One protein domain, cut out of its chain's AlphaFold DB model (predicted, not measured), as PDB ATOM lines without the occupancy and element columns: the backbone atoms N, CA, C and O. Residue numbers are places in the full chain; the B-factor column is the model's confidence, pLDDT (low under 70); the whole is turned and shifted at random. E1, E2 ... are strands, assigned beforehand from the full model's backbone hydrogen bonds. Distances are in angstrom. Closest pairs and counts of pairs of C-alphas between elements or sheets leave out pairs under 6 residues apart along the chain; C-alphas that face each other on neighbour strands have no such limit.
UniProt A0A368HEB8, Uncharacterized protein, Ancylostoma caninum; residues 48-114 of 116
ATOM      1  N   TYR A  48     303.863 353.232 293.288       95.94
ATOM      2  CA  TYR A  48     304.328 354.597 293.063       95.94
ATOM      3  C   TYR A  48     303.487 355.596 293.844       95.94
ATOM      4  O   TYR A  48     302.269 355.463 293.923       95.94
ATOM      5  N   TYR A  49     304.137 356.630 294.362       96.25
ATOM      6  CA  TYR A  49     303.476 357.781 294.967       96.25
ATOM      7  C   TYR A  49     304.282 359.048 294.684       96.25
ATOM      8  O   TYR A  49     305.435 358.975 294.267       96.25
ATOM      9  N   TYR A  50     303.677 360.215 294.872       95.31
ATOM     10  CA  TYR A  50     304.376 361.491 294.739       95.31
ATOM     11  C   TYR A  50     304.631 362.082 296.116       95.31
ATOM     12  O   TYR A  50     303.745 362.103 296.967       95.31
ATOM     13  N   GLU A  51     305.841 362.587 296.319       93.81
ATOM     14  CA  GLU A  51     306.184 363.390 297.483       93.81
ATOM     15  C   GLU A  51     306.731 364.727 296.988       93.81
ATOM     16  O   GLU A  51     307.770 364.791 296.322       93.81
ATOM     17  N   LYS A  52     305.993 365.804 297.283       88.94
ATOM     18  CA  LYS A  52     306.202 367.134 296.689       88.94
ATOM     19  C   LYS A  52     306.082 367.054 295.158       88.94
ATOM     20  O   LYS A  52     305.020 366.704 294.654       88.94
ATOM     21  N   SER A  53     307.150 367.355 294.423       88.12
ATOM     22  CA  SER A  53     307.212 367.312 292.956       88.12
ATOM     23  C   SER A  53     307.976 366.104 292.407       88.12
ATOM     24  O   SER A  53     308.212 366.039 291.203       88.12
ATOM     25  N   CYS A  54     308.370 365.147 293.256       91.38
ATOM     26  CA  CYS A  54     309.110 363.974 292.808       91.38
ATOM     27  C   CYS A  54     308.335 362.673 293.014       91.38
ATOM     28  O   CYS A  54     307.763 362.410 294.074       91.38
ATOM     29  N   LYS A  55     308.345 361.844 291.970       95.12
ATOM     30  CA  LYS A  55     307.809 360.487 291.984       95.12
ATOM     31  C   LYS A  55     308.712 359.593 292.836       95.12
ATOM     32  O   LYS A  55     309.926 359.571 292.657       95.12
ATOM     33  N   LYS A  56     308.121 358.825 293.736       97.00
ATOM     34  CA  LYS A  56     308.778 357.784 294.522       97.00
ATOM     35  C   LYS A  56     308.248 356.417 294.112       97.00
ATOM     36  O   LYS A  56     307.074 356.282 293.766       97.00
ATOM     37  N   ALA A  57     309.124 355.420 294.120       97.19
ATOM     38  CA  ALA A  57     308.797 354.027 293.852       97.19
ATOM     39  C   ALA A  57     309.122 353.184 295.084       97.19
ATOM     40  O   ALA A  57     310.258 353.190 295.555       97.19
ATOM     41  N   VAL A  58     308.136 352.455 295.594       97.00
ATOM     42  CA  VAL A  58     308.332 351.406 296.594       97.00
ATOM     43  C   VAL A  58     308.594 350.110 295.845       97.00
ATOM     44  O   VAL A  58     307.712 349.571 295.171       97.00
ATOM     45  N   ILE A  59     309.825 349.630 295.949       96.25
ATOM     46  CA  ILE A  59     310.291 348.413 295.297       96.25
ATOM     47  C   ILE A  59     310.351 347.334 296.367       96.25
ATOM     48  O   ILE A  59     311.105 347.468 297.329       96.25
ATOM     49  N   THR A  60     309.557 346.280 296.202       95.38
ATOM     50  CA  THR A  60     309.457 345.179 297.164       95.38
ATOM     51  C   THR A  60     309.836 343.882 296.468       95.38
ATOM     52  O   THR A  60     309.191 343.483 295.499       95.38
ATOM     53  N   CYS A  61     310.869 343.209 296.964       92.88
ATOM     54  CA  CYS A  61     311.144 341.840 296.561       92.88
ATOM     55  C   CYS A  61     310.109 340.899 297.183       92.88
ATOM     56  O   CYS A  61     309.640 341.131 298.296       92.88
ATOM     57  N   GLY A  62     309.733 339.854 296.442       88.88
ATOM     58  CA  GLY A  62     308.739 338.873 296.878       88.88
ATOM     59  C   GLY A  62     309.125 338.123 298.161       88.88
ATOM     60  O   GLY A  62     310.087 338.444 298.858       88.88
ATOM     61  N   MET A  63     308.355 337.086 298.485       87.62
ATOM     62  CA  MET A  63     308.571 336.310 299.706       87.62
ATOM     63  C   MET A  63     309.934 335.598 299.714       87.62
ATOM     64  O   MET A  63     310.373 335.057 298.703       87.62
ATOM     65  N   GLY A  64     310.571 335.549 300.890       89.38
ATOM     66  CA  GLY A  64     311.836 334.846 301.115       89.38
ATOM     67  C   GLY A  64     313.025 335.767 301.390       89.38
ATOM     68  O   GLY A  64     312.885 336.985 301.503       89.38
ATOM     69  N   LYS A  65     314.205 335.155 301.548       93.38
ATOM     70  CA  LYS A  65     315.484 335.854 301.709       93.38
ATOM     71  C   LYS A  65     315.938 336.373 300.343       93.38
ATOM     72  O   LYS A  65     316.462 335.611 299.532       93.38
ATOM     73  N   MET A  66     315.716 337.658 300.107       94.88
ATOM     74  CA  MET A  66     315.976 338.321 298.832       94.88
ATOM     75  C   MET A  66     316.984 339.456 298.998       94.88
ATOM     76  O   MET A  66     317.126 340.042 300.074       94.88
ATOM     77  N   MET A  67     317.654 339.786 297.903       96.44
ATOM     78  CA  MET A  67     318.533 340.934 297.766       96.44
ATOM     79  C   MET A  67     318.017 341.811 296.628       96.44
ATOM     80  O   MET A  67     317.832 341.328 295.511       96.44
ATOM     81  N   LEU A  68     317.757 343.085 296.914       97.19
ATOM     82  CA  LEU A  68     317.418 344.088 295.914       97.19
ATOM     83  C   LEU A  68     318.710 344.744 295.432       97.19
ATOM     84  O   LEU A  68     319.401 345.396 296.218       97.19
ATOM     85  N   MET A  69     319.021 344.575 294.151       97.94
ATOM     86  CA  MET A  69     320.247 345.078 293.535       97.94
ATOM     87  C   MET A  69     319.930 345.981 292.348       97.94
ATOM     88  O   MET A  69     318.919 345.780 291.673       97.94
ATOM     89  N   THR A  70     320.804 346.941 292.062       97.88
ATOM     90  CA  THR A  70     320.761 347.706 290.808       97.88
ATOM     91  C   THR A  70     321.265 346.868 289.627       97.88
ATOM     92  O   THR A  70     321.806 345.768 289.803       97.88
ATOM     93  N   GLY A  71     321.109 347.387 288.405       96.25
ATOM     94  CA  GLY A  71     321.732 346.827 287.199       96.25
ATOM     95  C   GLY A  71     323.246 346.627 287.344       96.25
ATOM     96  O   GLY A  71     323.759 345.584 286.936       96.25
ATOM     97  N   ASP A  72     323.910 347.557 288.038       97.19
ATOM     98  CA  ASP A  72     325.362 347.595 288.269       97.19
ATOM     99  C   ASP A  72     325.832 346.763 289.474       97.19
ATOM    100  O   ASP A  72     326.999 346.810 289.850       97.19
ATOM    101  N   ASN A  73     324.951 345.941 290.050       97.12
ATOM    102  CA  ASN A  73     325.222 345.070 291.201       97.12
ATOM    103  C   ASN A  73     325.398 345.785 292.554       97.12
ATOM    104  O   ASN A  73     325.873 345.167 293.505       97.12
ATOM    105  N   GLU A  74     324.969 347.038 292.690       98.19
ATOM    106  CA  GLU A  74     324.936 347.702 293.996       98.19
ATOM    107  C   GLU A  74     323.749 347.203 294.829       98.19
ATOM    108  O   GLU A  74     322.629 347.075 294.324       98.19
ATOM    109  N   ILE A  75     323.971 346.933 296.118       98.00
ATOM    110  CA  ILE A  75     322.941 346.388 297.014       98.00
ATOM    111  C   ILE A  75     322.147 347.532 297.650       98.00
ATOM    112  O   ILE A  75     322.667 348.312 298.447       98.00
ATOM    113  N   LEU A  76     320.850 347.587 297.352       98.06
ATOM    114  CA  LEU A  76     319.926 348.574 297.914       98.06
ATOM    115  C   LEU A  76     319.317 348.128 299.246       98.06
ATOM    116  O   LEU A  76     319.137 348.940 300.159       98.06
ATOM    117  N   ALA A  77     318.970 346.844 299.335       97.69
ATOM    118  CA  ALA A  77     318.395 346.208 300.515       97.69
ATOM    119  C   ALA A  77     318.631 344.690 300.470       97.69
ATOM    120  O   ALA A  77     318.651 344.091 299.396       97.69
ATOM    121  N   ALA A  78     318.745 344.052 301.633       96.50
ATOM    122  CA  ALA A  78     318.828 342.600 301.760       96.50
ATOM    123  C   ALA A  78     318.031 342.134 302.984       96.50
ATOM    124  O   ALA A  78     318.015 342.813 304.008       96.50
ATOM    125  N   GLY A  79     317.362 340.985 302.883       93.81
ATOM    126  CA  GLY A  79     316.611 340.407 303.998       93.81
ATOM    127  C   GLY A  79     315.335 339.690 303.570       93.81
ATOM    128  O   GLY A  79     315.161 339.325 302.406       93.81
ATOM    129  N   LEU A  80     314.443 339.457 304.533       92.12
ATOM    130  CA  LEU A  80     313.112 338.919 304.261       92.12
ATOM    131  C   LEU A  80     312.241 340.008 303.631       92.12
ATOM    132  O   LEU A  80     312.000 341.030 304.266       92.12
ATOM    133  N   GLY A  81     311.788 339.788 302.393       85.69
ATOM    134  CA  GLY A  81     310.948 340.758 301.682       85.69
ATOM    135  C   GLY A  81     311.647 342.098 301.437       85.69
ATOM    136  O   GLY A  81     311.029 343.144 301.607       85.69
ATOM    137  N   ALA A  82     312.944 342.059 301.095       93.94
ATOM    138  CA  ALA A  82     313.785 343.241 300.892       93.94
ATOM    139  C   ALA A  82     313.038 344.361 300.144       93.94
ATOM    140  O   ALA A  82     312.581 344.168 299.016       93.94
ATOM    141  N   GLN A  83     312.921 345.523 300.787       96.19
ATOM    142  CA  GLN A  83     312.159 346.664 300.289       96.19
ATOM    143  C   GLN A  83     313.024 347.923 300.283       96.19
ATOM    144  O   GLN A  83     313.824 348.144 301.193       96.19
ATOM    145  N   LYS A  84     312.843 348.774 299.270       97.38
ATOM    146  CA  LYS A  84     313.468 350.098 299.224       97.38
ATOM    147  C   LYS A  84     312.561 351.130 298.567       97.38
ATOM    148  O   LYS A  84     311.782 350.810 297.673       97.38
ATOM    149  N   VAL A  85     312.707 352.379 298.998       97.56
ATOM    150  CA  VAL A  85     312.092 353.535 298.344       97.56
ATOM    151  C   VAL A  85     313.120 354.193 297.432       97.56
ATOM    152  O   VAL A  85     314.143 354.694 297.897       97.56
ATOM    153  N   ALA A  86     312.834 354.204 296.136       97.62
ATOM    154  CA  ALA A  86     313.588 354.944 295.139       97.62
ATOM    155  C   ALA A  86     312.917 356.291 294.866       97.62
ATOM    156  O   ALA A  86     311.692 356.393 294.810       97.62
ATOM    157  N   THR A  87     313.718 357.330 294.686       97.44
ATOM    158  CA  THR A  87     313.261 358.686 294.379       97.44
ATOM    159  C   THR A  87     313.622 359.016 292.940       97.44
ATOM    160  O   THR A  87     314.721 358.696 292.491       97.44
ATOM    161  N   CYS A  88     312.700 359.635 292.208       94.06
ATOM    162  CA  CYS A  88     312.944 360.091 290.849       94.06
ATOM    163  C   CYS A  88     314.110 361.080 290.794       94.06
ATOM    164  O   CYS A  88     314.318 361.908 291.685       94.06
ATOM    165  N   ARG A  89     314.846 361.038 289.696       91.81
ATOM    166  CA  ARG A  89     315.769 362.093 289.307       91.81
ATOM    167  C   ARG A  89     315.116 362.875 288.168       91.81
ATOM    168  O   ARG A  89     314.438 362.301 287.318       91.81
ATOM    169  N   GLY A  90     315.295 364.196 288.141       83.06
ATOM    170  CA  GLY A  90     314.660 365.067 287.138       83.06
ATOM    171  C   GLY A  90     315.021 364.750 285.676       83.06
ATOM    172  O   GLY A  90     314.377 365.264 284.773       83.06
ATOM    173  N   ASN A  91     316.021 363.895 285.441       86.19
ATOM    174  CA  ASN A  91     316.449 363.404 284.129       86.19
ATOM    175  C   ASN A  91     315.863 362.025 283.751       86.19
ATOM    176  O   ASN A  91     316.298 361.452 282.758       86.19
ATOM    177  N   GLY A  92     314.927 361.474 284.531       84.94
ATOM    178  CA  GLY A  92     314.270 360.194 284.233       84.94
ATOM    179  C   GLY A  92     314.893 358.953 284.885       84.94
ATOM    180  O   GLY A  92     314.339 357.870 284.725       84.94
ATOM    181  N   GLY A  93     315.983 359.102 285.645       92.75
ATOM    182  CA  GLY A  93     316.580 358.013 286.428       92.75
ATOM    183  C   GLY A  93     315.968 357.853 287.824       92.75
ATOM    184  O   GLY A  93     315.126 358.648 288.258       92.75
ATOM    185  N   TRP A  94     316.439 356.851 288.561       96.75
ATOM    186  CA  TRP A  94     316.093 356.628 289.965       96.75
ATOM    187  C   TRP A  94     317.317 356.776 290.854       96.75
ATOM    188  O   TRP A  94     318.444 356.547 290.428       96.75
ATOM    189  N   ARG A  95     317.090 357.146 292.114       97.62
ATOM    190  CA  ARG A  95     318.128 357.140 293.141       97.62
ATOM    191  C   ARG A  95     317.616 356.601 294.461       97.62
ATOM    192  O   ARG A  95     316.487 356.894 294.859       97.62
ATOM    193  N   ALA A  96     318.450 355.854 295.163       98.00
ATOM    194  CA  ALA A  96     318.152 355.349 296.496       98.00
ATOM    195  C   ALA A  96     319.439 355.218 297.307       98.00
ATOM    196  O   ALA A  96     320.537 355.193 296.762       98.00
ATOM    197  N   GLU A  97     319.293 355.153 298.621       98.31
ATOM    198  CA  GLU A  97     320.397 354.865 299.529       98.31
ATOM    199  C   GLU A  97     320.759 353.375 299.438       98.31
ATOM    200  O   GLU A  97     319.865 352.530 299.432       98.31
ATOM    201  N   ASN A  98     322.032 353.016 299.358       98.31
ATOM    202  CA  ASN A  98     322.474 351.625 299.394       98.31
ATOM    203  C   ASN A  98     322.536 351.114 300.853       98.31
ATOM    204  O   ASN A  98     322.102 351.800 301.781       98.31
ATOM    205  N   VAL A  99     323.030 349.894 301.076       97.44
ATOM    206  CA  VAL A  99     323.194 349.339 302.439       97.44
ATOM    207  C   VAL A  99     324.289 350.026 303.271       97.44
ATOM    208  O   VAL A  99     324.275 349.902 304.491       97.44
ATOM    209  N   ASP A 100     325.187 350.786 302.636       97.81
ATOM    210  CA  ASP A 100     326.267 351.542 303.288       97.81
ATOM    211  C   ASP A 100     325.885 353.002 303.592       97.81
ATOM    212  O   ASP A 100     326.732 353.796 303.998       97.81
ATOM    213  N   GLY A 101     324.641 353.404 303.323       97.62
ATOM    214  CA  GLY A 101     324.193 354.787 303.497       97.62
ATOM    215  C   GLY A 101     324.543 355.736 302.343       97.62
ATOM    216  O   GLY A 101     324.362 356.950 302.448       97.62
ATOM    217  N   ARG A 102     325.054 355.219 301.219       98.06
ATOM    218  CA  ARG A 102     325.441 356.025 300.053       98.06
ATOM    219  C   ARG A 102     324.280 356.157 299.081       98.06
ATOM    220  O   ARG A 102     323.636 355.174 298.737       98.06
ATOM    221  N   MET A 103     324.036 357.366 298.583       97.56
ATOM    222  CA  MET A 103     323.056 357.572 297.516       97.56
ATOM    223  C   MET A 103     323.629 357.098 296.182       97.56
ATOM    224  O   MET A 103     324.636 357.637 295.729       97.56
ATOM    225  N   ILE A 104     322.959 356.140 295.551       97.75
ATOM    226  CA  ILE A 104     323.314 355.625 294.230       97.75
ATOM    227  C   ILE A 104     322.210 355.933 293.225       97.75
ATOM    228  O   ILE A 104     321.022 355.881 293.559       97.75
ATOM    229  N   ASP A 105     322.620 356.246 292.001       97.31
ATOM    230  CA  ASP A 105     321.732 356.416 290.857       97.31
ATOM    231  C   ASP A 105     321.656 355.092 290.082       97.31
ATOM    232  O   ASP A 105     322.644 354.366 289.996       97.31
ATOM    233  N   PHE A 106     320.486 354.763 289.538       96.88
ATOM    234  CA  PHE A 106     320.272 353.549 288.755       96.88
ATOM    235  C   PHE A 106     319.066 353.678 287.824       96.88
ATOM    236  O   PHE A 106     318.104 354.393 288.112       96.88
ATOM    237  N   ASP A 107     319.087 352.903 286.741       95.44
ATOM    238  CA  ASP A 107     317.966 352.806 285.796       95.44
ATOM    239  C   ASP A 107     317.164 351.515 285.977       95.44
ATOM    240  O   ASP A 107     315.956 351.473 285.743       95.44
ATOM    241  N   THR A 108     317.831 350.448 286.421       95.44
ATOM    242  CA  THR A 108     317.234 349.120 286.574       95.44
ATOM    243  C   THR A 108     317.533 348.536 287.944       95.44
ATOM    244  O   THR A 108     318.569 348.810 288.553       95.44
ATOM    245  N   VAL A 109     316.605 347.714 288.425       96.62
ATOM    246  CA  VAL A 109     316.738 346.940 289.659       96.62
ATOM    247  C   VAL A 109     316.275 345.515 289.427       96.62
ATOM    248  O   VAL A 109     315.425 345.252 288.575       96.62
ATOM    249  N   ARG A 110     316.812 344.590 290.214       95.56
ATOM    250  CA  ARG A 110     316.415 343.186 290.211       95.56
ATOM    251  C   ARG A 110     316.429 342.611 291.618       95.56
ATOM    252  O   ARG A 110     317.224 343.014 292.464       95.56
ATOM    253  N   CYS A 111     315.554 341.640 291.839       95.12
ATOM    254  CA  CYS A 111     315.513 340.856 293.063       95.12
ATOM    255  C   CYS A 111     316.252 339.536 292.844       95.12
ATOM    256  O   CYS A 111     315.932 338.795 291.917       95.12
ATOM    257  N   VAL A 112     317.223 339.242 293.703       94.69
ATOM    258  CA  VAL A 112     318.047 338.030 293.651       94.69
ATOM    259  C   VAL A 112     317.780 337.195 294.899       94.69
ATOM    260  O   VAL A 112     317.744 337.727 296.008       94.69
ATOM    261  N   THR A 113     317.569 335.887 294.745       92.75
ATOM    262  CA  THR A 113     317.432 334.965 295.883       92.75
ATOM    263  C   THR A 113     318.782 334.768 296.559       92.75
ATOM    264  O   THR A 113     319.749 334.389 295.897       92.75
ATOM    265  N   MET A 114     318.853 334.980 297.872       89.31
ATOM    266  CA  MET A 114     320.062 334.672 298.635       89.31
ATOM    267  C   MET A 114     320.140 333.157 298.846       89.31
ATOM    268  O   MET A 114     319.173 332.552 299.319       89.31
TER     269      MET A 114
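This is residues 48 to 114 of the 116 residues of an uncharacterized protein of Ancylostoma caninum (UniProt A0A368HEB8). Two antiparallel sheets make a small, loosely matched sandwich: the strongly twisted sheet E1 E2 E5 E6 E7 and the smaller sheet E4 E3 E8 are only partly face to face. The small sheet covers part of the large one, and the hairpin of E1 and E2 lies toward the other end of the long axis. The printed part has 67 residues, with no named helix and eight named strands, E1 to E8 in order along the chain; the class is all strand. The whole is compact, with a radius of gyration of the C-alphas of 11.6 A, and elongated, spanning 35 by 22 by 19 A.

E1 is residues 48 to 51, beginning at C-alpha 48 (304.328, 354.597, 293.063). E2, residues 54 to 60, is the longest strand by residues and measures 19.3 A from first to last C-alpha. E3, residues 65 to 70, measures 16.9 A, and E4, residues 75 to 80, measures 14.3 A. E5, residues 83 to 88, measures 16.4 A and begins at C-alpha 83 (312.159, 346.664, 300.289). E6 is residues 94 to 97 and E7 is residues 103 to 106. E8, residues 109 to 113, measures 13.5 A and ends at C-alpha 113 (317.432, 334.965, 295.883).

The larger sheet runs E1 E2 E5 E6 E7, with E1 and E7 as edge strands. E1 and E2 form a hairpin at 140 degrees, with N 56 and O 49 2.7 A apart. E2 and E5 are antiparallel at 159 degrees, with N 57 and O 86 2.8 A apart. E5, E6 and E7 form a meander, each strand the antiparallel neighbour of the one before; N 87 and O 95 are 2.8 A apart, and N 104 and O 96 are 2.9 A apart. E5 is staggered, pairing with E2 over residues 83 to 87 and with E6 over residues 87 to 88. In the other sheet, the inner strand E3 forms a hairpin with E4, where N 68 and O 77 are 2.8 A apart, and is antiparallel to E8, where N 110 and O 69 are 2.8 A apart. Between the sheets, the closest C-alphas of E4 and E5, those of Ala 77 and Gln 83, are 6.3 A apart. E7 runs on into E8 at 99 degrees across a break of 2 residues. E1 is apart from E3, E4 and E8.

The two C-alphas farthest apart, those of Ser 53 and Met 114, are 35.5 A apart. The printed part has no cut, and the links between its named strands are tight. The mean pLDDT of the printed part is 94.8, and no printed residue is under 70.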